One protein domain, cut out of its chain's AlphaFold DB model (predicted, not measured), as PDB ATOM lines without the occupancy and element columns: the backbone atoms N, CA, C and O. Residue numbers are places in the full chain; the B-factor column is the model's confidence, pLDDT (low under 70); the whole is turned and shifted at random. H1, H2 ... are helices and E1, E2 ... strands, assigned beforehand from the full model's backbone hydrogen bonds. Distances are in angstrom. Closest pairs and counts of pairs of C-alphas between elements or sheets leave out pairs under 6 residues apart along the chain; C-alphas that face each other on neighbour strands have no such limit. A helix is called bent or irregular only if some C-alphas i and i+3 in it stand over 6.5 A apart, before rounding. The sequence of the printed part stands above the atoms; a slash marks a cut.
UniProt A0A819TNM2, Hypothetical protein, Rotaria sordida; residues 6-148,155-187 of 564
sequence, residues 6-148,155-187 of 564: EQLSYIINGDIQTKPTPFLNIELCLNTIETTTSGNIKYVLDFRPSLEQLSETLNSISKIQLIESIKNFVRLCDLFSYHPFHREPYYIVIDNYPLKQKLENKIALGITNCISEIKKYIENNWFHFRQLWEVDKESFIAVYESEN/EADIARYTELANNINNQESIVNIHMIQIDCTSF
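AT A GLANCE: This is residues 6 to 148 and 155 to 187 of the 564 residues of the protein "Hypothetical protein" of Rotaria sordida (UniProt A0A819TNM2). A small, curled four-stranded sheet lies in the body of a long, thin model; residues 111 to 122 of the long helix H5 pack on one face of it, chiefly at E3 and E4, while most of E1 and E2 is left uncovered by H5, and residues 103 to 115 of H5 run side by side with H1 and H2. The free-standing residues 79 to 84 lie toward one end of the length, and the free-standing parts of H7 and H8 toward the other. The printed part has 176 residues with eight named helices and four named strands, in the order H1 E1 E2 H2 H3 H4 H5 H6 H7 H8 E3 E4, and its class is mixed, helices and strands. The mixed sheet runs E2 E1 E4 E3; the whole is extended, with a radius of gyration of the C-alphas of 25.1 A and spans of 93 by 46 by 20 A.

IN THESE COORDINATES: The strands are E1, residues 24 to 34, 30.4 A long; E2, 41 to 48, 20.2 A; E3, 174 to 177; and E4, 180 to 183. H5, residues 98 to 125, is 40.8 A long, from C-alpha 98 at (-22.707, 64.301, 65.988) to C-alpha 125 at (-10.440, 44.366, 32.615). H2, residues 51 to 71, 29.3 A, has a kink of 34 degrees near residue 61 and is only just irregular, with C-alphas 62 and 65 6.9 A apart. H8, residues 155 to 169, is 21.4 A long. The others are H1, 6 to 13, H3, 76 to 79, H4, 90 to 95, H6, 131 to 134, and H7, 137 to 146.

HOW THE PARTS SIT: E1 and E2 form an antiparallel hairpin, with N 29 and O 46 2.9 A apart; E2 bends by 55 degrees at residue 45. E1 and E4 are parallel, with N 26 and O 181 2.9 A apart. E3 and E4 form an antiparallel hairpin, with N 177 and O 180 2.8 A apart. H5 is on one face of the sheet, making two layers, helix over sheet, at a height of 5.9 A. H5 touches H1 the same way at a shallow tilt of 20 degrees, closest C-alphas Ser 9 and Ile 107, 5.4 A. H5 touches H2 opposite ways at a shallow tilt of 17 degrees, closest C-alphas Ser 62 and Glu 104, 6.5 A. H2 touches H4, closest C-alphas Lys 71 and Tyr 91, 5.9 A. H6 only grazes the sheet; H3, H7 and H8 touch no helix. Every O i to N i+4 pair is within hydrogen-bond range in H1, H4, H5, H7 and H8, and 13 of 17 in H2; H3 and H6 are too short.

THE WHOLE: The C-alphas of Tyr 82 and Asn 148 are the farthest apart, 93.3 A. Residues 149 to 154 are not printed, and C-alphas 148 and 155 are 13.6 A apart. Of the links printed whole, none is long. The mean pLDDT of the printed part is 72.7, with 56 residues under 70, among them 31 to 44 and 76 to 88.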
ATOM      1  N   GLU A   6     -11.014  63.528  60.547       74.88
ATOM      2  CA  GLU A   6     -11.005  64.449  59.404       74.88
ATOM      3  C   GLU A   6      -9.832  64.153  58.468       74.88
ATOM      4  O   GLU A   6     -10.031  64.071  57.259       74.88
ATOM      5  N   GLN A   7      -8.636  63.907  59.014       73.69
ATOM      6  CA  GLN A   7      -7.469  63.492  58.230       73.69
ATOM      7  C   GLN A   7      -7.685  62.133  57.557       73.69
ATOM      8  O   GLN A   7      -7.393  61.987  56.377       73.69
ATOM      9  N   LEU A   8      -8.252  61.154  58.265       71.81
ATOM     10  CA  LEU A   8      -8.549  59.834  57.707       71.81
ATOM     11  C   LEU A   8      -9.652  59.912  56.636       71.81
ATOM     12  O   LEU A   8      -9.520  59.320  55.571       71.81
ATOM     13  N   SER A   9     -10.692  60.723  56.854       72.69
ATOM     14  CA  SER A   9     -11.708  61.019  55.836       72.69
ATOM     15  C   SER A   9     -11.119  61.732  54.613       72.69
ATOM     16  O   SER A   9     -11.587  61.479  53.506       72.69
ATOM     17  N   TYR A  10     -10.135  62.618  54.795       73.69
ATOM     18  CA  TYR A  10      -9.431  63.310  53.708       73.69
ATOM     19  C   TYR A  10      -8.548  62.349  52.903       73.69
ATOM     20  O   TYR A  10      -8.554  62.386  51.679       73.69
ATOM     21  N   ILE A  11      -7.843  61.433  53.571       71.38
ATOM     22  CA  ILE A  11      -7.013  60.415  52.913       71.38
ATOM     23  C   ILE A  11      -7.873  59.426  52.105       71.38
ATOM     24  O   ILE A  11      -7.465  58.999  51.031       71.38
ATOM     25  N   ILE A  12      -9.069  59.080  52.593       70.00
ATOM     26  CA  ILE A  12      -9.973  58.126  51.929       70.00
ATOM     27  C   ILE A  12     -10.724  58.764  50.755       70.00
ATOM     28  O   ILE A  12     -10.833  58.156  49.693       70.00
ATOM     29  N   ASN A  13     -11.251  59.977  50.941       68.75
ATOM     30  CA  ASN A  13     -12.144  60.608  49.966       68.75
ATOM     31  C   ASN A  13     -11.449  61.643  49.060       68.75
ATOM     32  O   ASN A  13     -12.029  62.028  48.048       68.75
ATOM     33  N   GLY A  14     -10.228  62.077  49.393       63.94
ATOM     34  CA  GLY A  14      -9.540  63.179  48.713       63.94
ATOM     35  C   GLY A  14     -10.188  64.548  48.963       63.94
ATOM     36  O   GLY A  14     -11.077  64.694  49.807       63.94
ATOM     37  N   ASP A  15      -9.737  65.552  48.208       61.25
ATOM     38  CA  ASP A  15     -10.377  66.873  48.111       61.25
ATOM     39  C   ASP A  15     -10.933  67.084  46.693       61.25
ATOM     40  O   ASP A  15     -10.594  66.355  45.762       61.25
ATOM     41  N   ILE A  16     -11.741  68.126  46.493       54.25
ATOM     42  CA  ILE A  16     -12.382  68.478  45.211       54.25
ATOM     43  C   ILE A  16     -11.348  68.645  44.071       54.25
ATOM     44  O   ILE A  16     -11.702  68.526  42.899       54.25
ATOM     45  N   GLN A  17     -10.069  68.890  44.394       49.78
ATOM     46  CA  GLN A  17      -8.982  69.111  43.428       49.78
ATOM     47  C   GLN A  17      -7.898  68.015  43.400       49.78
ATOM     48  O   GLN A  17      -7.123  67.969  42.446       49.78
ATOM     49  N   THR A  18      -7.822  67.125  44.395       55.84
ATOM     50  CA  THR A  18      -6.734  66.139  44.536       55.84
ATOM     51  C   THR A  18      -7.283  64.735  44.762       55.84
ATOM     52  O   THR A  18      -7.966  64.460  45.750       55.84
ATOM     53  N   LYS A  19      -6.950  63.816  43.843       58.53
ATOM     54  CA  LYS A  19      -7.242  62.387  44.014       58.53
ATOM     55  C   LYS A  19      -6.484  61.850  45.240       58.53
ATOM     56  O   LYS A  19      -5.340  62.262  45.454       58.53
ATOM     57  N   PRO A  20      -7.091  60.951  46.034       66.06
ATOM     58  CA  PRO A  20      -6.439  60.385  47.209       66.06
ATOM     59  C   PRO A  20      -5.167  59.625  46.812       66.06
ATOM     60  O   PRO A  20      -5.127  58.956  45.779       66.06
ATOM     61  N   THR A  21      -4.117  59.753  47.622       66.31
ATOM     62  CA  THR A  21      -2.872  58.998  47.446       66.31
ATOM     63  C   THR A  21      -3.058  57.575  47.974       66.31
ATOM     64  O   THR A  21      -3.512  57.429  49.114       66.31
ATOM     65  N   PRO A  22      -2.689  56.535  47.207       70.00
ATOM     66  CA  PRO A  22      -2.797  55.164  47.677       70.00
ATOM     67  C   PRO A  22      -1.840  54.931  48.848       70.00
ATOM     68  O   PRO A  22      -0.689  55.369  48.818       70.00
ATOM     69  N   PHE A  23      -2.324  54.259  49.891       75.06
ATOM     70  CA  PHE A  23      -1.512  53.895  51.059       75.06
ATOM     71  C   PHE A  23      -1.721  52.445  51.517       75.06
ATOM     72  O   PHE A  23      -0.948  51.951  52.337       75.06
ATOM     73  N   LEU A  24      -2.751  51.762  51.001       76.56
ATOM     74  CA  LEU A  24      -3.013  50.344  51.248       76.56
ATOM     75  C   LEU A  24      -2.661  49.533  50.009       76.56
ATOM     76  O   LEU A  24      -3.176  49.821  48.933       76.56
ATOM     77  N   ASN A  25      -1.854  48.490  50.176       77.19
ATOM     78  CA  ASN A  25      -1.552  47.542  49.108       77.19
ATOM     79  C   ASN A  25      -2.406  46.287  49.285       77.19
ATOM     80  O   ASN A  25      -2.472  45.735  50.385       77.19
ATOM     81  N   ILE A  26      -3.042  45.839  48.206       83.12
ATOM     82  CA  ILE A  26      -3.802  44.589  48.156       83.12
ATOM     83  C   ILE A  26      -3.295  43.772  46.982       83.12
ATOM     84  O   ILE A  26      -3.174  44.288  45.875       83.12
ATOM     85  N   GLU A  27      -3.053  42.492  47.204       80.31
ATOM     86  CA  GLU A  27      -2.710  41.551  46.150       80.31
ATOM     87  C   GLU A  27      -3.975  40.866  45.615       80.31
ATOM     88  O   GLU A  27      -4.808  40.386  46.390       80.31
ATOM     89  N   LEU A  28      -4.129  40.816  44.292       79.69
ATOM     90  CA  LEU A  28      -5.124  39.973  43.633       79.69
ATOM     91  C   LEU A  28      -4.512  38.584  43.411       79.69
ATOM     92  O   LEU A  28      -3.462  38.449  42.778       79.69
ATOM     93  N   CYS A  29      -5.173  37.543  43.910       76.75
ATOM     94  CA  CYS A  29      -4.734  36.157  43.779       76.75
ATOM     95  C   CYS A  29      -5.836  35.284  43.169       76.75
ATOM     96  O   CYS A  29      -7.031  35.531  43.328       76.75
ATOM     97  N   LEU A  30      -5.416  34.216  42.494       75.94
ATOM     98  CA  LEU A  30      -6.295  33.151  42.024       75.94
ATOM     99  C   LEU A  30      -6.101  31.944  42.954       75.94
ATOM    100  O   LEU A  30      -5.085  31.257  42.872       75.94
ATOM    101  N   ASN A  31      -7.043  31.701  43.864       69.50
ATOM    102  CA  ASN A  31      -6.986  30.546  44.760       69.50
ATOM    103  C   ASN A  31      -7.609  29.320  44.082       69.50
ATOM    104  O   ASN A  31      -8.651  29.411  43.433       69.50
ATOM    105  N   THR A  32      -6.996  28.156  44.267       63.75
ATOM    106  CA  THR A  32      -7.540  26.866  43.830       63.75
ATOM    107  C   THR A  32      -8.382  26.258  44.943       63.75
ATOM    108  O   THR A  32      -7.861  25.973  46.020       63.75
ATOM    109  N   ILE A  33      -9.670  26.040  44.690       59.41
ATOM    110  CA  ILE A  33     -10.535  25.245  45.564       59.41
ATOM    111  C   ILE A  33     -10.672  23.865  44.922       59.41
ATOM    112  O   ILE A  33     -11.249  23.731  43.843       59.41
ATOM    113  N   GLU A  34     -10.129  22.842  45.581       51.09
ATOM    114  CA  GLU A  34     -10.377  21.451  45.205       51.09
ATOM    115  C   GLU A  34     -11.811  21.087  45.593       51.09
ATOM    116  O   GLU A  34     -12.174  21.089  46.773       51.09
ATOM    117  N   THR A  35     -12.658  20.783  44.609       47.91
ATOM    118  CA  THR A  35     -13.971  20.207  44.909       47.91
ATOM    119  C   THR A  35     -13.835  18.708  45.156       47.91
ATOM    120  O   THR A  35     -13.433  17.943  44.276       47.91
ATOM    121  N   THR A  36     -14.200  18.274  46.361       45.09
ATOM    122  CA  THR A  36     -14.252  16.866  46.762       45.09
ATOM    123  C   THR A  36     -15.391  16.157  46.030       45.09
ATOM    124  O   THR A  36     -16.527  16.185  46.500       45.09
ATOM    125  N   THR A  37     -15.110  15.594  44.851       46.31
ATOM    126  CA  THR A  37     -15.756  14.390  44.266       46.31
ATOM    127  C   THR A  37     -15.267  14.063  42.847       46.31
ATOM    128  O   THR A  37     -15.389  12.908  42.458       46.31
ATOM    129  N   SER A  38     -14.650  14.996  42.104       48.88
ATOM    130  CA  SER A  38     -14.149  14.735  40.734       48.88
ATOM    131  C   SER A  38     -12.702  15.164  40.452       48.88
ATOM    132  O   SER A  38     -12.247  14.992  39.335       48.88
ATOM    133  N   GLY A  39     -11.963  15.708  41.427       48.38
ATOM    134  CA  GLY A  39     -10.596  16.212  41.192       48.38
ATOM    135  C   GLY A  39     -10.537  17.561  40.459       48.38
ATOM    136  O   GLY A  39      -9.457  18.115  40.276       48.38
ATOM    137  N   ASN A  40     -11.692  18.134  40.110       52.78
ATOM    138  CA  ASN A  40     -11.761  19.399  39.389       52.78
ATOM    139  C   ASN A  40     -11.262  20.565  40.254       52.78
ATOM    140  O   ASN A  40     -11.764  20.828  41.352       52.78
ATOM    141  N   ILE A  41     -10.276  21.286  39.719       57.38
ATOM    142  CA  ILE A  41      -9.733  22.510  40.303       57.38
ATOM    143  C   ILE A  41     -10.640  23.663  39.883       57.38
ATOM    144  O   ILE A  41     -10.658  24.050  38.715       57.38
ATOM    145  N   LYS A  42     -11.379  24.244  40.834       60.53
ATOM    146  CA  LYS A  42     -12.121  25.480  40.590       60.53
ATOM    147  C   LYS A  42     -11.296  26.663  41.067       60.53
ATOM    148  O   LYS A  42     -10.915  26.744  42.232       60.53
ATOM    149  N   TYR A  43     -11.043  27.597  40.168       66.00
ATOM    150  CA  TYR A  43     -10.315  28.813  40.487       66.00
ATOM    151  C   TYR A  43     -11.267  29.893  41.007       66.00
ATOM    152  O   TYR A  43     -12.318  30.148  40.414       66.00
ATOM    153  N   VAL A  44     -10.905  30.535  42.116       68.94
ATOM    154  CA  VAL A  44     -11.668  31.631  42.726       68.94
ATOM    155  C   VAL A  44     -10.779  32.859  42.868       68.94
ATOM    156  O   VAL A  44      -9.654  32.773  43.361       68.94
ATOM    157  N   LEU A  45     -11.298  34.002  42.420       74.56
ATOM    158  CA  LEU A  45     -10.669  35.309  42.589       74.56
ATOM    159  C   LEU A  45     -10.743  35.720  44.058       74.56
ATOM    160  O   LEU A  45     -11.838  35.796  44.616       74.56
ATOM    161  N   ASP A  46      -9.594  36.002  44.663       75.38
ATOM    162  CA  ASP A  46      -9.504  36.423  46.057       75.38
ATOM    163  C   ASP A  46      -8.513  37.581  46.226       75.38
ATOM    164  O   ASP A  46      -7.581  37.752  45.436       75.38
ATOM    165  N   PHE A  47      -8.726  38.386  47.260       77.56
ATOM    166  CA  PHE A  47      -7.885  39.529  47.602       77.56
ATOM    167  C   PHE A  47      -7.123  39.250  48.891       77.56
ATOM    168  O   PHE A  47      -7.698  38.768  49.867       77.56
ATOM    169  N   ARG A  48      -5.834  39.590  48.924       74.88
ATOM    170  CA  ARG A  48      -4.997  39.470  50.122       74.88
ATOM    171  C   ARG A  48      -4.460  40.843  50.535       74.88
ATOM    172  O   ARG A  48      -3.626  41.394  49.816       74.88
ATOM    173  N   PRO A  49      -4.885  41.395  51.690       77.56
ATOM    174  CA  PRO A  49      -5.991  40.956  52.567       77.56
ATOM    175  C   PRO A  49      -7.378  41.118  51.910       77.56
ATOM    176  O   PRO A  49      -7.523  41.877  50.951       77.56
ATOM    177  N   SER A  50      -8.405  40.422  52.417       79.69
ATOM    178  CA  SER A  50      -9.732  40.443  51.781       79.69
ATOM    179  C   SER A  50     -10.400  41.817  51.898       79.69
ATOM    180  O   SER A  50     -10.176  42.564  52.855       79.69
ATOM    181  N   LEU A  51     -11.264  42.162  50.937       77.06
ATOM    182  CA  LEU A  51     -11.985  43.444  50.949       77.06
ATOM    183  C   LEU A  51     -12.870  43.608  52.199       77.06
ATOM    184  O   LEU A  51     -13.065  44.726  52.677       77.06
ATOM    185  N   GLU A  52     -13.373  42.501  52.750       77.94
ATOM    186  CA  GLU A  52     -14.141  42.477  53.999       77.94
ATOM    187  C   GLU A  52     -13.243  42.760  55.207       77.94
ATOM    188  O   GLU A  52     -13.540  43.667  55.981       77.94
ATOM    189  N   GLN A  53     -12.088  42.092  55.308       79.00
ATOM    190  CA  GLN A  53     -11.104  42.339  56.370       79.00
ATOM    191  C   GLN A  53     -10.578  43.779  56.340       79.00
ATOM    192  O   GLN A  53     -10.386  44.409  57.381       79.00
ATOM    193  N   LEU A  54     -10.374  44.346  55.150       77.75
ATOM    194  CA  LEU A  54      -9.981  45.747  54.986       77.75
ATOM    195  C   LEU A  54     -11.078  46.716  55.424       77.75
ATOM    196  O   LEU A  54     -10.799  47.708  56.099       77.75
ATOM    197  N   SER A  55     -12.331  46.423  55.076       77.38
ATOM    198  CA  SER A  55     -13.473  47.207  55.541       77.38
ATOM    199  C   SER A  55     -13.600  47.143  57.066       77.38
ATOM    200  O   SER A  55     -13.767  48.174  57.716       77.38
ATOM    201  N   GLU A  56     -13.462  45.962  57.667       79.81
ATOM    202  CA  GLU A  56     -13.552  45.761  59.117       79.81
ATOM    203  C   GLU A  56     -12.407  46.436  59.880       79.81
ATOM    204  O   GLU A  56     -12.636  47.083  60.904       79.81
ATOM    205  N   THR A  57     -11.174  46.351  59.378       77.25
ATOM    206  CA  THR A  57     -10.007  46.999  59.995       77.25
ATOM    207  C   THR A  57     -10.106  48.526  59.929       77.25
ATOM    208  O   THR A  57      -9.956  49.193  60.952       77.25
ATOM    209  N   LEU A  58     -10.466  49.109  58.782       75.06
ATOM    210  CA  LEU A  58     -10.648  50.564  58.667       75.06
ATOM    211  C   LEU A  58     -11.847  51.077  59.486       75.06
ATOM    212  O   LEU A  58     -11.778  52.140  60.117       75.06
ATOM    213  N   ASN A  59     -12.941  50.314  59.536       77.44
ATOM    214  CA  ASN A  59     -14.101  50.657  60.357       77.44
ATOM    215  C   ASN A  59     -13.828  50.482  61.862       77.44
ATOM    216  O   ASN A  59     -14.314  51.281  62.658       77.44
ATOM    217  N   SER A  60     -13.029  49.497  62.281       75.69
ATOM    218  CA  SER A  60     -12.657  49.310  63.695       75.69
ATOM    219  C   SER A  60     -11.654  50.356  64.188       75.69
ATOM    220  O   SER A  60     -11.785  50.824  65.323       75.69
ATOM    221  N   ILE A  61     -10.722  50.803  63.335       73.88
ATOM    222  CA  ILE A  61      -9.828  51.936  63.629       73.88
ATOM    223  C   ILE A  61     -10.647  53.215  63.851       73.88
ATOM    224  O   ILE A  61     -10.443  53.916  64.844       73.88
ATOM    225  N   SER A  62     -11.595  53.510  62.953       67.94
ATOM    226  CA  SER A  62     -12.412  54.728  63.046       67.94
ATOM    227  C   SER A  62     -13.403  54.702  64.217       67.94
ATOM    228  O   SER A  62     -13.520  55.714  64.912       67.94
ATOM    229  N   LYS A  63     -14.056  53.558  64.475       69.19
ATOM    230  CA  LYS A  63     -15.118  53.435  65.489       69.19
ATOM    231  C   LYS A  63     -14.632  53.074  66.889       69.19
ATOM    232  O   LYS A  63     -15.117  53.654  67.850       69.19
ATOM    233  N   ILE A  64     -13.722  52.110  67.033       67.81
ATOM    234  CA  ILE A  64     -13.470  51.437  68.322       67.81
ATOM    235  C   ILE A  64     -12.120  51.847  68.906       67.81
ATOM    236  O   ILE A  64     -12.060  52.377  70.017       67.81
ATOM    237  N   GLN A  65     -11.033  51.674  68.151       69.31
ATOM    238  CA  GLN A  65      -9.674  51.811  68.696       69.31
ATOM    239  C   GLN A  65      -9.353  53.239  69.163       69.31
ATOM    240  O   GLN A  65      -8.688  53.434  70.186       69.31
ATOM    241  N   LEU A  66      -9.865  54.254  68.456       70.62
ATOM    242  CA  LEU A  66      -9.680  55.658  68.841       70.62
ATOM    243  C   LEU A  66     -10.397  56.016  70.154       70.62
ATOM    244  O   LEU A  66      -9.920  56.887  70.881       70.62
ATOM    245  N   ILE A  67     -11.516  55.353  70.475       71.50
ATOM    246  CA  ILE A  67     -12.238  55.550  71.740       71.50
ATOM    247  C   ILE A  67     -11.585  54.750  72.863       71.50
ATOM    248  O   ILE A  67     -11.371  55.295  73.946       71.50
ATOM    249  N   GLU A  68     -11.246  53.480  72.623       71.88
ATOM    250  CA  GLU A  68     -10.599  52.621  73.626       71.88
ATOM    251  C   GLU A  68      -9.286  53.223  74.130       71.88
ATOM    252  O   GLU A  68      -9.038  53.241  75.336       71.88
ATOM    253  N   SER A  69      -8.506  53.834  73.235       71.06
ATOM    254  CA  SER A  69      -7.287  54.569  73.597       71.06
ATOM    255  C   SER A  69      -7.549  55.704  74.598       71.06
ATOM    256  O   SER A  69      -6.685  56.022  75.412       71.06
ATOM    257  N   ILE A  70      -8.739  56.315  74.569       71.62
ATOM    258  CA  ILE A  70      -9.124  57.416  75.466       71.62
ATOM    259  C   ILE A  70      -9.825  56.914  76.737       71.62
ATOM    260  O   ILE A  70      -9.757  57.574  77.774       71.62
ATOM    261  N   LYS A  71     -10.438  55.726  76.700       73.56
ATOM    262  CA  LYS A  71     -11.091  55.087  77.855       73.56
ATOM    263  C   LYS A  71     -10.134  54.875  79.036       73.56
ATOM    264  O   LYS A  71     -10.566  54.952  80.182       73.56
ATOM    265  N   ASN A  72      -8.847  54.661  78.762       71.94
ATOM    266  CA  ASN A  72      -7.824  54.396  79.779       71.94
ATOM    267  C   ASN A  72      -7.390  55.640  80.577       71.94
ATOM    268  O   ASN A  72      -6.699  55.506  81.587       71.94
ATOM    269  N   PHE A  73      -7.778  56.850  80.160       71.75
ATOM    270  CA  PHE A  73      -7.436  58.070  80.889       71.75
ATOM    271  C   PHE A  73      -8.397  58.294  82.060       71.75
ATOM    272  O   PHE A  73      -9.577  58.603  81.877       71.75
ATOM    273  N   VAL A  74      -7.873  58.177  83.282       68.69
ATOM    274  CA  VAL A  74      -8.639  58.408  84.511       68.69
ATOM    275  C   VAL A  74      -8.994  59.891  84.639       68.69
ATOM    276  O   VAL A  74      -8.140  60.769  84.502       68.69
ATOM    277  N   ARG A  75     -10.268  60.198  84.908       70.00
ATOM    278  CA  ARG A  75     -10.734  61.582  85.070       70.00
ATOM    279  C   ARG A  75     -10.296  62.120  86.428       70.00
ATOM    280  O   ARG A  75     -10.472  61.458  87.446       70.00
ATOM    281  N   LEU A  76      -9.831  63.368  86.461       69.19
ATOM    282  CA  LEU A  76      -9.478  64.048  87.713       69.19
ATOM    283  C   LEU A  76     -10.655  64.058  88.709       69.19
ATOM    284  O   LEU A  76     -10.457  63.840  89.898       69.19
ATOM    285  N   CYS A  77     -11.893  64.223  88.229       66.94
ATOM    286  CA  CYS A  77     -13.091  64.168  89.074       66.94
ATOM    287  C   CYS A  77     -13.310  62.799  89.748       66.94
ATOM    288  O   CYS A  77     -13.783  62.767  90.881       66.94
ATOM    289  N   ASP A  78     -12.938  61.697  89.082       67.62
ATOM    290  CA  ASP A  78     -13.066  60.333  89.618       67.62
ATOM    291  C   ASP A  78     -11.924  60.010  90.601       67.62
ATOM    292  O   ASP A  78     -12.139  59.328  91.597       67.62
ATOM    293  N   LEU A  79     -10.720  60.551  90.364       67.12
ATOM    294  CA  LEU A  79      -9.558  60.419  91.257       67.12
ATOM    295  C   LEU A  79      -9.756  61.112  92.611       67.12
ATOM    296  O   LEU A  79      -9.301  60.603  93.633       67.12
ATOM    297  N   PHE A  80     -10.422  62.268  92.628       69.62
ATOM    298  CA  PHE A  80     -10.553  63.105  93.827       69.62
ATOM    299  C   PHE A  80     -11.922  63.006  94.528       69.62
ATOM    300  O   PHE A  80     -12.175  63.772  95.453       69.62
ATOM    301  N   SER A  81     -12.795  62.065  94.133       60.97
ATOM    302  CA  SER A  81     -14.075  61.750  94.808       60.97
ATOM    303  C   SER A  81     -15.010  62.951  95.065       60.97
ATOM    304  O   SER A  81     -15.740  62.985  96.055       60.97
ATOM    305  N   TYR A  82     -15.021  63.951  94.176       56.41
ATOM    306  CA  TYR A  82     -15.957  65.079  94.265       56.41
ATOM    307  C   TYR A  82     -17.313  64.701  93.637       56.41
ATOM    308  O   TYR A  82     -17.465  64.691  92.416       56.41
ATOM    309  N   HIS A  83     -18.332  64.429  94.458       54.59
ATOM    310  CA  HIS A  83     -19.742  64.431  94.033       54.59
ATOM    311  C   HIS A  83     -20.364  65.797  94.353       54.59
ATOM    312  O   HIS A  83     -20.332  66.214  95.510       54.59
ATOM    313  N   PRO A  84     -20.875  66.528  93.337       51.09
ATOM    314  CA  PRO A  84     -22.213  66.227  92.823       51.09
ATOM    315  C   PRO A  84     -22.371  66.474  91.306       51.09
ATOM    316  O   PRO A  84     -23.312  67.132  90.868       51.09
ATOM    317  N   PHE A  85     -21.460  65.967  90.471       56.97
ATOM    318  CA  PHE A  85     -21.610  66.066  89.016       56.97
ATOM    319  C   PHE A  85     -21.582  64.679  88.372       56.97
ATOM    320  O   PHE A  85     -20.517  64.149  88.065       56.97
ATOM    321  N   HIS A  86     -22.763  64.110  88.109       59.91
ATOM    322  CA  HIS A  86     -22.927  63.024  87.138       59.91
ATOM    323  C   HIS A  86     -22.676  63.578  85.731       59.91
ATOM    324  O   HIS A  86     -23.600  63.860  84.973       59.91
ATOM    325  N   ARG A  87     -21.406  63.810  85.392       64.94
ATOM    326  CA  ARG A  87     -20.995  64.058  84.011       64.94
ATOM    327  C   ARG A  87     -20.544  62.744  83.407       64.94
ATOM    328  O   ARG A  87     -19.743  62.015  84.001       64.94
ATOM    329  N   GLU A  88     -21.062  62.454  82.223       67.88
ATOM    330  CA  GLU A  88     -20.629  61.300  81.453       67.88
ATOM    331  C   GLU A  88     -19.112  61.373  81.192       67.88
ATOM    332  O   GLU A  88     -18.543  62.466  81.065       67.88
ATOM    333  N   PRO A  89     -18.411  60.230  81.165       70.81
ATOM    334  CA  PRO A  89     -17.018  60.177  80.756       70.81
ATOM    335  C   PRO A  89     -16.786  60.828  79.393       70.81
ATOM    336  O   PRO A  89     -17.596  60.682  78.481       70.81
ATOM    337  N   TYR A  90     -15.638  61.493  79.226       72.38
ATOM    338  CA  TYR A  90     -15.287  62.159  77.968       72.38
ATOM    339  C   TYR A  90     -15.338  61.213  76.766       72.38
ATOM    340  O   TYR A  90     -15.735  61.637  75.687       72.38
ATOM    341  N   TYR A  91     -14.996  59.933  76.946       70.44
ATOM    342  CA  TYR A  91     -15.096  58.952  75.870       70.44
ATOM    343  C   TYR A  91     -16.550  58.721  75.419       70.44
ATOM    344  O   TYR A  91     -16.761  58.595  74.223       70.44
ATOM    345  N   ILE A  92     -17.544  58.763  76.322       72.69
ATOM    346  CA  ILE A  92     -18.981  58.634  75.993       72.69
ATOM    347  C   ILE A  92     -19.489  59.889  75.277       72.69
ATOM    348  O   ILE A  92     -20.167  59.803  74.258       72.69
ATOM    349  N   VAL A  93     -19.098  61.071  75.763       74.31
ATOM    350  CA  VAL A  93     -19.475  62.351  75.140       74.31
ATOM    351  C   VAL A  93     -18.895  62.474  73.729       74.31
ATOM    352  O   VAL A  93     -19.559  62.974  72.823       74.31
ATOM    353  N   ILE A  94     -17.656  62.016  73.528       74.06
ATOM    354  CA  ILE A  94     -17.018  62.021  72.211       74.06
ATOM    355  C   ILE A  94     -17.616  60.935  71.308       74.06
ATOM    356  O   ILE A  94     -17.759  61.177  70.111       74.06
ATOM    357  N   ASP A  95     -17.987  59.775  71.854       74.25
ATOM    358  CA  ASP A  95     -18.639  58.702  71.099       74.25
ATOM    359  C   ASP A  95     -19.999  59.140  70.534       74.25
ATOM    360  O   ASP A  95     -20.270  58.980  69.345       74.25
ATOM    361  N   ASN A  96     -20.792  59.838  71.350       73.94
ATOM    362  CA  ASN A  96     -22.100  60.377  70.971       73.94
ATOM    363  C   ASN A  96     -22.028  61.708  70.197       73.94
ATOM    364  O   ASN A  96     -23.058  62.331  69.930       73.94
ATOM    365  N   TYR A  97     -20.832  62.185  69.834       79.19
ATOM    366  CA  TYR A  97     -20.679  63.493  69.204       79.19
ATOM    367  C   TYR A  97     -21.164  63.479  67.737       79.19
ATOM    368  O   TYR A  97     -20.619  62.733  66.918       79.19
ATOM    369  N   PRO A  98     -22.109  64.353  67.328       77.44
ATOM    370  CA  PRO A  98     -22.707  64.301  65.988       77.44
ATOM    371  C   PRO A  98     -21.708  64.448  64.832       77.44
ATOM    372  O   PRO A  98     -21.893  63.867  63.764       77.44
ATOM    373  N   LEU A  99     -20.634  65.227  65.018       75.62
ATOM    374  CA  LEU A  99     -19.593  65.379  63.991       75.62
ATOM    375  C   LEU A  99     -18.757  64.105  63.827       75.62
ATOM    376  O   LEU A  99     -18.342  63.807  62.712       75.62
ATOM    377  N   LYS A 100     -18.556  63.334  64.903       78.81
ATOM    378  CA  LYS A 100     -17.864  62.045  64.852       78.81
ATOM    379  C   LYS A 100     -18.672  61.048  64.012       78.81
ATOM    380  O   LYS A 100     -18.144  60.539  63.032       78.81
ATOM    381  N   GLN A 101     -19.966  60.888  64.303       77.25
ATOM    382  CA  GLN A 101     -20.866  60.014  63.534       77.25
ATOM    383  C   GLN A 101     -20.960  60.424  62.054       77.25
ATOM    384  O   GLN A 101     -20.961  59.578  61.161       77.25
ATOM    385  N   LYS A 102     -20.986  61.733  61.759       79.44
ATOM    386  CA  LYS A 102     -20.941  62.232  60.372       79.44
ATOM    387  C   LYS A 102     -19.638  61.864  59.656       79.44
ATOM    388  O   LYS A 102     -19.689  61.526  58.476       79.44
ATOM    389  N   LEU A 103     -18.492  61.946  60.332       76.00
ATOM    390  CA  LEU A 103     -17.190  61.578  59.763       76.00
ATOM    391  C   LEU A 103     -17.058  60.061  59.580       76.00
ATOM    392  O   LEU A 103     -16.623  59.629  58.519       76.00
ATOM    393  N   GLU A 104     -17.509  59.256  60.543       78.06
ATOM    394  CA  GLU A 104     -17.552  57.790  60.424       78.06
ATOM    395  C   GLU A 104     -18.424  57.337  59.248       78.06
ATOM    396  O   GLU A 104     -18.008  56.488  58.464       78.06
ATOM    397  N   ASN A 105     -19.595  57.955  59.063       79.25
ATOM    398  CA  ASN A 105     -20.458  57.666  57.918       79.25
ATOM    399  C   ASN A 105     -19.803  58.069  56.588       79.25
ATOM    400  O   ASN A 105     -19.915  57.333  55.611       79.25
ATOM    401  N   LYS A 106     -19.081  59.198  56.537       78.69
ATOM    402  CA  LYS A 106     -18.308  59.603  55.347       78.69
ATOM    403  C   LYS A 106     -17.162  58.640  55.033       78.69
ATOM    404  O   LYS A 106     -16.900  58.375  53.864       78.69
ATOM    405  N   ILE A 107     -16.491  58.118  56.057       78.19
ATOM    406  CA  ILE A 107     -15.426  57.122  55.917       78.19
ATOM    407  C   ILE A 107     -16.005  55.798  55.398       78.19
ATOM    408  O   ILE A 107     -15.526  55.283  54.390       78.19
ATOM    409  N   ALA A 108     -17.082  55.294  56.006       78.19
ATOM    410  CA  ALA A 108     -17.742  54.057  55.586       78.19
ATOM    411  C   ALA A 108     -18.277  54.133  54.144       78.19
ATOM    412  O   ALA A 108     -18.140  53.182  53.371       78.19
ATOM    413  N   LEU A 109     -18.841  55.278  53.751       80.50
ATOM    414  CA  LEU A 109     -19.342  55.499  52.394       80.50
ATOM    415  C   LEU A 109     -18.188  55.595  51.379       80.50
ATOM    416  O   LEU A 109     -18.274  55.001  50.307       80.50
ATOM    417  N   GLY A 110     -17.073  56.237  51.745       77.44
ATOM    418  CA  GLY A 110     -15.844  56.260  50.943       77.44
ATOM    419  C   GLY A 110     -15.238  54.873  50.717       77.44
ATOM    420  O   GLY A 110     -14.901  54.519  49.587       77.44
ATOM    421  N   ILE A 111     -15.184  54.042  51.764       77.94
ATOM    422  CA  ILE A 111     -14.734  52.642  51.678       77.94
ATOM    423  C   ILE A 111     -15.661  51.836  50.756       77.94
ATOM    424  O   ILE A 111     -15.185  51.107  49.888       77.94
ATOM    425  N   THR A 112     -16.980  52.001  50.890       80.44
ATOM    426  CA  THR A 112     -17.966  51.279  50.065       80.44
ATOM    427  C   THR A 112     -17.866  51.672  48.586       80.44
ATOM    428  O   THR A 112     -17.900  50.803  47.712       80.44
ATOM    429  N   ASN A 113     -17.675  52.963  48.296       81.94
ATOM    430  CA  ASN A 113     -17.446  53.454  46.936       81.94
ATOM    431  C   ASN A 113     -16.140  52.904  46.356       81.94
ATOM    432  O   ASN A 113     -16.130  52.437  45.221       81.94
ATOM    433  N   CYS A 114     -15.063  52.887  47.145       77.94
ATOM    434  CA  CYS A 114     -13.790  52.305  46.731       77.94
ATOM    435  C   CYS A 114     -13.950  50.819  46.364       77.94
ATOM    436  O   CYS A 114     -13.559  50.411  45.275       77.94
ATOM    437  N   ILE A 115     -14.632  50.026  47.201       78.25
ATOM    438  CA  ILE A 115     -14.934  48.611  46.917       78.25
ATOM    439  C   ILE A 115     -15.773  48.455  45.637       78.25
ATOM    440  O   ILE A 115     -15.517  47.548  44.845       78.25
ATOM    441  N   SER A 116     -16.761  49.326  45.406       80.38
ATOM    442  CA  SER A 116     -17.563  49.288  44.177       80.38
ATOM    443  C   SER A 116     -16.728  49.575  42.927       80.38
ATOM    444  O   SER A 116     -16.950  48.937  41.901       80.38
ATOM    445  N   GLU A 117     -15.792  50.519  42.995       79.56
ATOM    446  CA  GLU A 117     -14.911  50.859  41.874       79.56
ATOM    447  C   GLU A 117     -13.873  49.757  41.615       79.56
ATOM    448  O   GLU A 117     -13.600  49.436  40.460       79.56
ATOM    449  N   ILE A 118     -13.384  49.089  42.667       79.06
ATOM    450  CA  ILE A 118     -12.547  47.886  42.538       79.06
ATOM    451  C   ILE A 118     -13.312  46.773  41.807       79.06
ATOM    452  O   ILE A 118     -12.778  46.179  40.873       79.06
ATOM    453  N   LYS A 119     -14.577  46.512  42.165       79.06
ATOM    454  CA  LYS A 119     -15.400  45.491  41.485       79.06
ATOM    455  C   LYS A 119     -15.613  45.806  40.001       79.06
ATOM    456  O   LYS A 119     -15.385  44.933  39.168       79.06
ATOM    457  N   LYS A 120     -15.948  47.057  39.662       81.69
ATOM    458  CA  LYS A 120     -16.080  47.504  38.260       81.69
ATOM    459  C   LYS A 120     -14.777  47.355  37.475       81.69
ATOM    460  O   LYS A 120     -14.802  46.978  36.307       81.69
ATOM    461  N   TYR A 121     -13.637  47.643  38.104       80.56
ATOM    462  CA  TYR A 121     -12.330  47.465  37.476       80.56
ATOM    463  C   TYR A 121     -12.059  45.993  37.125       80.56
ATOM    464  O   TYR A 121     -11.571  45.713  36.030       80.56
ATOM    465  N   ILE A 122     -12.412  45.051  38.010       77.44
ATOM    466  CA  ILE A 122     -12.273  43.615  37.722       77.44
ATOM    467  C   ILE A 122     -13.189  43.201  36.567       77.44
ATOM    468  O   ILE A 122     -12.739  42.525  35.643       77.44
ATOM    469  N   GLU A 123     -14.454  43.627  36.608       77.25
ATOM    470  CA  GLU A 123     -15.457  43.338  35.575       77.25
ATOM    471  C   GLU A 123     -15.015  43.810  34.188       77.25
ATOM    472  O   GLU A 123     -15.101  43.051  33.229       77.25
ATOM    473  N   ASN A 124     -14.463  45.016  34.083       76.00
ATOM    474  CA  ASN A 124     -14.087  45.574  32.786       76.00
ATOM    475  C   ASN A 124     -12.767  45.019  32.232       76.00
ATOM    476  O   ASN A 124     -12.633  44.885  31.021       76.00
ATOM    477  N   ASN A 125     -11.789  44.706  33.088       74.06
ATOM    478  CA  ASN A 125     -10.440  44.366  32.615       74.06
ATOM    479  C   ASN A 125     -10.132  42.867  32.637       74.06
ATOM    480  O   ASN A 125      -9.292  42.409  31.865       74.06
ATOM    481  N   TRP A 126     -10.807  42.087  33.487       76.75
ATOM    482  CA  TRP A 126     -10.445  40.685  33.704       76.75
ATOM    483  C   TRP A 126     -11.537  39.685  33.309       76.75
ATOM    484  O   TRP A 126     -11.195  38.577  32.902       76.75
ATOM    485  N   PHE A 127     -12.831  40.035  33.323       73.62
ATOM    486  CA  PHE A 127     -13.900  39.070  32.989       73.62
ATOM    487  C   PHE A 127     -13.868  38.573  31.535       73.62
ATOM    488  O   PHE A 127     -14.389  37.493  31.255       73.62
ATOM    489  N   HIS A 128     -13.217  39.285  30.614       74.44
ATOM    490  CA  HIS A 128     -12.987  38.791  29.250       74.44
ATOM    491  C   HIS A 128     -12.131  37.512  29.213       74.44
ATOM    492  O   HIS A 128     -12.251  36.718  28.285       74.44
ATOM    493  N   PHE A 129     -11.327  37.266  30.252       72.94
ATOM    494  CA  PHE A 129     -10.471  36.086  30.394       72.94
ATOM    495  C   PHE A 129     -11.108  34.967  31.230       72.94
ATOM    496  O   PHE A 129     -10.473  33.943  31.474       72.94
ATOM    497  N   ARG A 130     -12.371  35.129  31.643       69.06
ATOM    498  CA  ARG A 130     -13.072  34.240  32.581       69.06
ATOM    499  C   ARG A 130     -13.119  32.779  32.138       69.06
ATOM    500  O   ARG A 130     -13.036  31.876  32.967       69.06
ATOM    501  N   GLN A 131     -13.158  32.547  30.829       69.38
ATOM    502  CA  GLN A 131     -13.121  31.205  30.243       69.38
ATOM    503  C   GLN A 131     -11.854  30.418  30.620       69.38
ATOM    504  O   GLN A 131     -11.913  29.199  30.712       69.38
ATOM    505  N   LEU A 132     -10.729  31.083  30.908       69.75
ATOM    506  CA  LEU A 132      -9.475  30.407  31.257       69.75
ATOM    507  C   LEU A 132      -9.543  29.664  32.594       69.75
ATOM    508  O   LEU A 132      -8.835  28.675  32.767       69.75
ATOM    509  N   TRP A 133     -10.366  30.139  33.531       69.69
ATOM    510  CA  TRP A 133     -10.406  29.625  34.902       69.69
ATOM    511  C   TRP A 133     -11.766  29.038  35.308       69.69
ATOM    512  O   TRP A 133     -11.883  28.460  36.389       69.69
ATOM    513  N   GLU A 134     -12.792  29.171  34.464       67.69
ATOM    514  CA  GLU A 134     -14.106  28.546  34.675       67.69
ATOM    515  C   GLU A 134     -14.326  27.267  33.870       67.69
ATOM    516  O   GLU A 134     -15.162  26.451  34.260       67.69
ATOM    517  N   VAL A 135     -13.606  27.087  32.760       67.25
ATOM    518  CA  VAL A 135     -13.734  25.890  31.927       67.25
ATOM    519  C   VAL A 135     -12.984  24.733  32.575       67.25
ATOM    520  O   VAL A 135     -11.803  24.844  32.908       67.25
ATOM    521  N   ASP A 136     -13.681  23.609  32.727       65.50
ATOM    522  CA  ASP A 136     -13.097  22.370  33.219       65.50
ATOM    523  C   ASP A 136     -12.169  21.763  32.158       65.50
ATOM    524  O   ASP A 136     -12.604  21.308  31.094       65.50
ATOM    525  N   LYS A 137     -10.874  21.767  32.482       67.19
ATOM    526  CA  LYS A 137      -9.787  21.347  31.601       67.19
ATOM    527  C   LYS A 137      -9.934  19.906  31.128       67.19
ATOM    528  O   LYS A 137      -9.698  19.627  29.954       67.19
ATOM    529  N   GLU A 138     -10.325  19.007  32.020       66.19
ATOM    530  CA  GLU A 138     -10.366  17.574  31.727       66.19
ATOM    531  C   GLU A 138     -11.547  17.233  30.820       66.19
ATOM    532  O   GLU A 138     -11.384  16.523  29.828       66.19
ATOM    533  N   SER A 139     -12.713  17.828  31.089       66.44
ATOM    534  CA  SER A 139     -13.900  17.657  30.247       66.44
ATOM    535  C   SER A 139     -13.695  18.188  28.823       66.44
ATOM    536  O   SER A 139     -14.084  17.532  27.858       66.44
ATOM    537  N   PHE A 140     -13.031  19.340  28.678       70.50
ATOM    538  CA  PHE A 140     -12.774  19.943  27.374       70.50
ATOM    539  C   PHE A 140     -11.800  19.097  26.552       70.50
ATOM    540  O   PHE A 140     -12.069  18.826  25.386       70.50
ATOM    541  N   ILE A 141     -10.701  18.635  27.160       70.56
ATOM    542  CA  ILE A 141      -9.708  17.784  26.487       70.56
ATOM    543  C   ILE A 141     -10.327  16.449  26.057       70.56
ATOM    544  O   ILE A 141     -10.088  16.018  24.933       70.56
ATOM    545  N   ALA A 142     -11.160  15.828  26.897       69.44
ATOM    546  CA  ALA A 142     -11.816  14.563  26.565       69.44
ATOM    547  C   ALA A 142     -12.762  14.689  25.359       69.44
ATOM    548  O   ALA A 142     -12.781  13.817  24.489       69.44
ATOM    549  N   VAL A 143     -13.516  15.790  25.274       70.56
ATOM    550  CA  VAL A 143     -14.347  16.089  24.099       70.56
ATOM    551  C   VAL A 143     -13.462  16.297  22.871       70.56
ATOM    552  O   VAL A 143     -13.705  15.681  21.836       70.56
ATOM    553  N   TYR A 144     -12.379  17.061  23.012       71.25
ATOM    554  CA  TYR A 144     -11.443  17.357  21.928       71.25
ATOM    555  C   TYR A 144     -10.738  16.107  21.366       71.25
ATOM    556  O   TYR A 144     -10.530  15.992  20.158       71.25
ATOM    557  N   GLU A 145     -10.392  15.144  22.224       67.25
ATOM    558  CA  GLU A 145      -9.849  13.845  21.811       67.25
ATOM    559  C   GLU A 145     -10.903  12.974  21.108       67.25
ATOM    560  O   GLU A 145     -10.565  12.227  20.189       67.25
ATOM    561  N   SER A 146     -12.176  13.081  21.503       68.25
ATOM    562  CA  SER A 146     -13.278  12.303  20.918       68.25
ATOM    563  C   SER A 146     -13.777  12.843  19.573       68.25
ATOM    564  O   SER A 146     -14.157  12.062  18.702       68.25
ATOM    565  N   GLU A 147     -13.746  14.165  19.383       68.62
ATOM    566  CA  GLU A 147     -14.219  14.838  18.167       68.62
ATOM    567  C   GLU A 147     -13.196  14.791  17.023       68.62
ATOM    568  O   GLU A 147     -13.525  15.132  15.887       68.62
ATOM    569  N   ASN A 148     -11.983  14.293  17.296       62.78
ATOM    570  CA  ASN A 148     -10.924  14.082  16.312       62.78
ATOM    571  C   ASN A 148     -10.631  15.355  15.495       62.78
ATOM    572  O   ASN A 148     -10.544  15.328  14.267       62.78
ATOM    573  N   GLU A 155      -3.935  24.004  15.816       81.69
ATOM    574  CA  GLU A 155      -3.016  25.126  15.606       81.69
ATOM    575  C   GLU A 155      -3.658  26.468  15.983       81.69
ATOM    576  O   GLU A 155      -3.056  27.258  16.716       81.69
ATOM    577  N   ALA A 156      -4.889  26.717  15.527       84.25
ATOM    578  CA  ALA A 156      -5.613  27.948  15.830       84.25
ATOM    579  C   ALA A 156      -5.840  28.124  17.340       84.25
ATOM    580  O   ALA A 156      -5.678  29.225  17.870       84.25
ATOM    581  N   ASP A 157      -6.156  27.042  18.053       81.94
ATOM    582  CA  ASP A 157      -6.335  27.071  19.502       81.94
ATOM    583  C   ASP A 157      -5.008  27.303  20.246       81.94
ATOM    584  O   ASP A 157      -4.967  28.108  21.183       81.94
ATOM    585  N   ILE A 158      -3.904  26.681  19.813       83.25
ATOM    586  CA  ILE A 158      -2.558  26.937  20.367       83.25
ATOM    587  C   ILE A 158      -2.158  28.409  20.155       83.25
ATOM    588  O   ILE A 158      -1.668  29.069  21.085       83.25
ATOM    589  N   ALA A 159      -2.409  28.954  18.961       85.00
ATOM    590  CA  ALA A 159      -2.163  30.357  18.643       85.00
ATOM    591  C   ALA A 159      -3.021  31.292  19.513       85.00
ATOM    592  O   ALA A 159      -2.484  32.209  20.135       85.00
ATOM    593  N   ARG A 160      -4.318  30.996  19.674       85.81
ATOM    594  CA  ARG A 160      -5.234  31.762  20.537       85.81
ATOM    595  C   ARG A 160      -4.730  31.842  21.976       85.81
ATOM    596  O   ARG A 160      -4.716  32.924  22.555       85.81
ATOM    597  N   TYR A 161      -4.293  30.729  22.572       84.12
ATOM    598  CA  TYR A 161      -3.755  30.756  23.941       84.12
ATOM    599  C   TYR A 161      -2.438  31.541  24.046       84.12
ATOM    600  O   TYR A 161      -2.178  32.146  25.088       84.12
ATOM    601  N   THR A 162      -1.648  31.598  22.967       84.44
ATOM    602  CA  THR A 162      -0.439  32.439  22.892       84.44
ATOM    603  C   THR A 162      -0.805  33.922  22.893       84.44
ATOM    604  O   THR A 162      -0.249  34.706  23.662       84.44
ATOM    605  N   GLU A 163      -1.793  34.311  22.086       85.88
ATOM    606  CA  GLU A 163      -2.308  35.681  22.054       85.88
ATOM    607  C   GLU A 163      -2.934  36.089  23.390       85.88
ATOM    608  O   GLU A 163      -2.674  37.186  23.884       85.88
ATOM    609  N   LEU A 164      -3.705  35.199  24.024       85.00
ATOM    610  CA  LEU A 164      -4.284  35.444  25.347       85.00
ATOM    611  C   LEU A 164      -3.198  35.667  26.406       85.00
ATOM    612  O   LEU A 164      -3.300  36.620  27.176       85.00
ATOM    613  N   ALA A 165      -2.136  34.854  26.417       84.75
ATOM    614  CA  ALA A 165      -1.003  35.047  27.324       84.75
ATOM    615  C   ALA A 165      -0.308  36.407  27.107       84.75
ATOM    616  O   ALA A 165      -0.022  37.115  28.076       84.75
ATOM    617  N   ASN A 166      -0.111  36.820  25.850       85.38
ATOM    618  CA  ASN A 166       0.453  38.133  25.518       85.38
ATOM    619  C   ASN A 166      -0.467  39.286  25.954       85.38
ATOM    620  O   ASN A 166      -0.004  40.255  26.555       85.38
ATOM    621  N   ASN A 167      -1.777  39.162  25.726       85.38
ATOM    622  CA  ASN A 167      -2.768  40.157  26.136       85.38
ATOM    623  C   ASN A 167      -2.845  40.316  27.663       85.38
ATOM    624  O   ASN A 167      -3.025  41.438  28.138       85.38
ATOM    625  N   ILE A 168      -2.667  39.230  28.427       84.38
ATOM    626  CA  ILE A 168      -2.589  39.250  29.899       84.38
ATOM    627  C   ILE A 168      -1.308  39.952  30.372       84.38
ATOM    628  O   ILE A 168      -1.359  40.783  31.285       84.38
ATOM    629  N   ASN A 169      -0.167  39.662  29.739       83.50
ATOM    630  CA  ASN A 169       1.105  40.316  30.056       83.50
ATOM    631  C   ASN A 169       1.069  41.828  29.782       83.50
ATOM    632  O   ASN A 169       1.609  42.595  30.580       83.50
ATOM    633  N   ASN A 170       0.373  42.253  28.722       84.19
ATOM    634  CA  ASN A 170       0.229  43.659  28.332       84.19
ATOM    635  C   ASN A 170      -0.679  44.494  29.255       84.19
ATOM    636  O   ASN A 170      -0.674  45.719  29.142       84.19
ATOM    637  N   GLN A 171      -1.459  43.880  30.154       82.12
ATOM    638  CA  GLN A 171      -2.257  44.634  31.134       82.12
ATOM    639  C   GLN A 171      -1.351  45.396  32.117       82.12
ATOM    640  O   GLN A 171      -0.155  45.127  32.216       82.12
ATOM    641  N   GLU A 172      -1.887  46.303  32.930       79.75
ATOM    642  CA  GLU A 172      -1.111  46.956  33.997       79.75
ATOM    643  C   GLU A 172      -0.932  46.017  35.206       79.75
ATOM    644  O   GLU A 172      -1.848  45.284  35.581       79.75
ATOM    645  N   SER A 173       0.276  45.949  35.782       80.38
ATOM    646  CA  SER A 173       0.562  45.063  36.933       80.38
ATOM    647  C   SER A 173       0.187  45.690  38.268       80.38
ATOM    648  O   SER A 173      -0.176  44.979  39.198       80.38
ATOM    649  N   ILE A 174       0.260  47.014  38.356       80.81
ATOM    650  CA  ILE A 174      -0.050  47.776  39.557       80.81
ATOM    651  C   ILE A 174      -1.061  48.836  39.159       80.81
ATOM    652  O   ILE A 174      -0.760  49.663  38.299       80.81
ATOM    653  N   VAL A 175      -2.231  48.827  39.794       81.00
ATOM    654  CA  VAL A 175      -3.288  49.805  39.522       81.00
ATOM    655  C   VAL A 175      -3.709  50.500  40.801       81.00
ATOM    656  O   VAL A 175      -3.991  49.867  41.815       81.00
ATOM    657  N   ASN A 176      -3.776  51.827  40.739       77.88
ATOM    658  CA  ASN A 176      -4.166  52.661  41.866       77.88
ATOM    659  C   ASN A 176      -5.654  53.010  41.758       77.88
ATOM    660  O   ASN A 176      -6.059  53.765  40.872       77.88
ATOM    661  N   ILE A 177      -6.464  52.487  42.679       76.62
ATOM    662  CA  ILE A 177      -7.891  52.794  42.809       76.62
ATOM    663  C   ILE A 177      -8.105  53.509  44.142       76.62
ATOM    664  O   ILE A 177      -8.125  52.902  45.211       76.62
ATOM    665  N   HIS A 178      -8.298  54.825  44.066       75.12
ATOM    666  CA  HIS A 178      -8.456  55.697  45.229       75.12
ATOM    667  C   HIS A 178      -7.326  55.494  46.261       75.12
ATOM    668  O   HIS A 178      -6.169  55.794  45.986       75.12
ATOM    669  N   MET A 179      -7.662  54.983  47.446       70.62
ATOM    670  CA  MET A 179      -6.742  54.767  48.566       70.62
ATOM    671  C   MET A 179      -5.979  53.430  48.507       70.62
ATOM    672  O   MET A 179      -5.109  53.185  49.348       70.62
ATOM    673  N   ILE A 180      -6.323  52.565  47.548       77.62
ATOM    674  CA  ILE A 180      -5.821  51.198  47.415       77.62
ATOM    675  C   ILE A 180      -4.968  51.075  46.150       77.62
ATOM    676  O   ILE A 180      -5.394  51.432  45.053       77.62
ATOM    677  N   GLN A 181      -3.783  50.502  46.301       80.25
ATOM    678  CA  GLN A 181      -2.944  50.014  45.219       80.25
ATOM    679  C   GLN A 181      -3.154  48.502  45.094       80.25
ATOM    680  O   GLN A 181      -2.900  47.750  46.035       80.25
ATOM    681  N   ILE A 182      -3.644  48.058  43.940       81.19
ATOM    682  CA  ILE A 182      -3.854  46.641  43.641       81.19
ATOM    683  C   ILE A 182      -2.633  46.113  42.898       81.19
ATOM    684  O   ILE A 182      -2.321  46.588  41.803       81.19
ATOM    685  N   ASP A 183      -1.981  45.108  43.469       82.94
ATOM    686  CA  ASP A 183      -0.955  44.316  42.804       82.94
ATOM    687  C   ASP A 183      -1.603  43.112  42.103       82.94
ATOM    688  O   ASP A 183      -2.122  42.192  42.738       82.94
ATOM    689  N   CYS A 184      -1.606  43.141  40.771       82.00
ATOM    690  CA  CYS A 184      -2.113  42.078  39.906       82.00
ATOM    691  C   CYS A 184      -0.996  41.147  39.400       82.00
ATOM    692  O   CYS A 184      -1.256  40.291  38.552       82.00
ATOM    693  N   THR A 185       0.246  41.304  39.864       81.56
ATOM    694  CA  THR A 185       1.408  40.569  39.337       81.56
ATOM    695  C   THR A 185       1.244  39.059  39.516       81.56
ATOM    696  O   THR A 185       1.344  38.309  38.544       81.56
ATOM    697  N   SER A 186       0.899  38.603  40.723       80.38
ATOM    698  CA  SER A 186       0.693  37.177  41.019       80.38
ATOM    699  C   SER A 186      -0.494  36.578  40.260       80.38
ATOM    700  O   SER A 186      -0.436  35.436  39.792       80.38
ATOM    701  N   PHE A 187      -1.557  37.363  40.071       80.75
ATOM    702  CA  PHE A 187      -2.718  36.970  39.277       80.75
ATOM    703  C   PHE A 187      -2.361  36.749  37.803       80.75
ATOM    704  O   PHE A 187      -2.679  35.701  37.238       80.75
TER     705      PHE A 187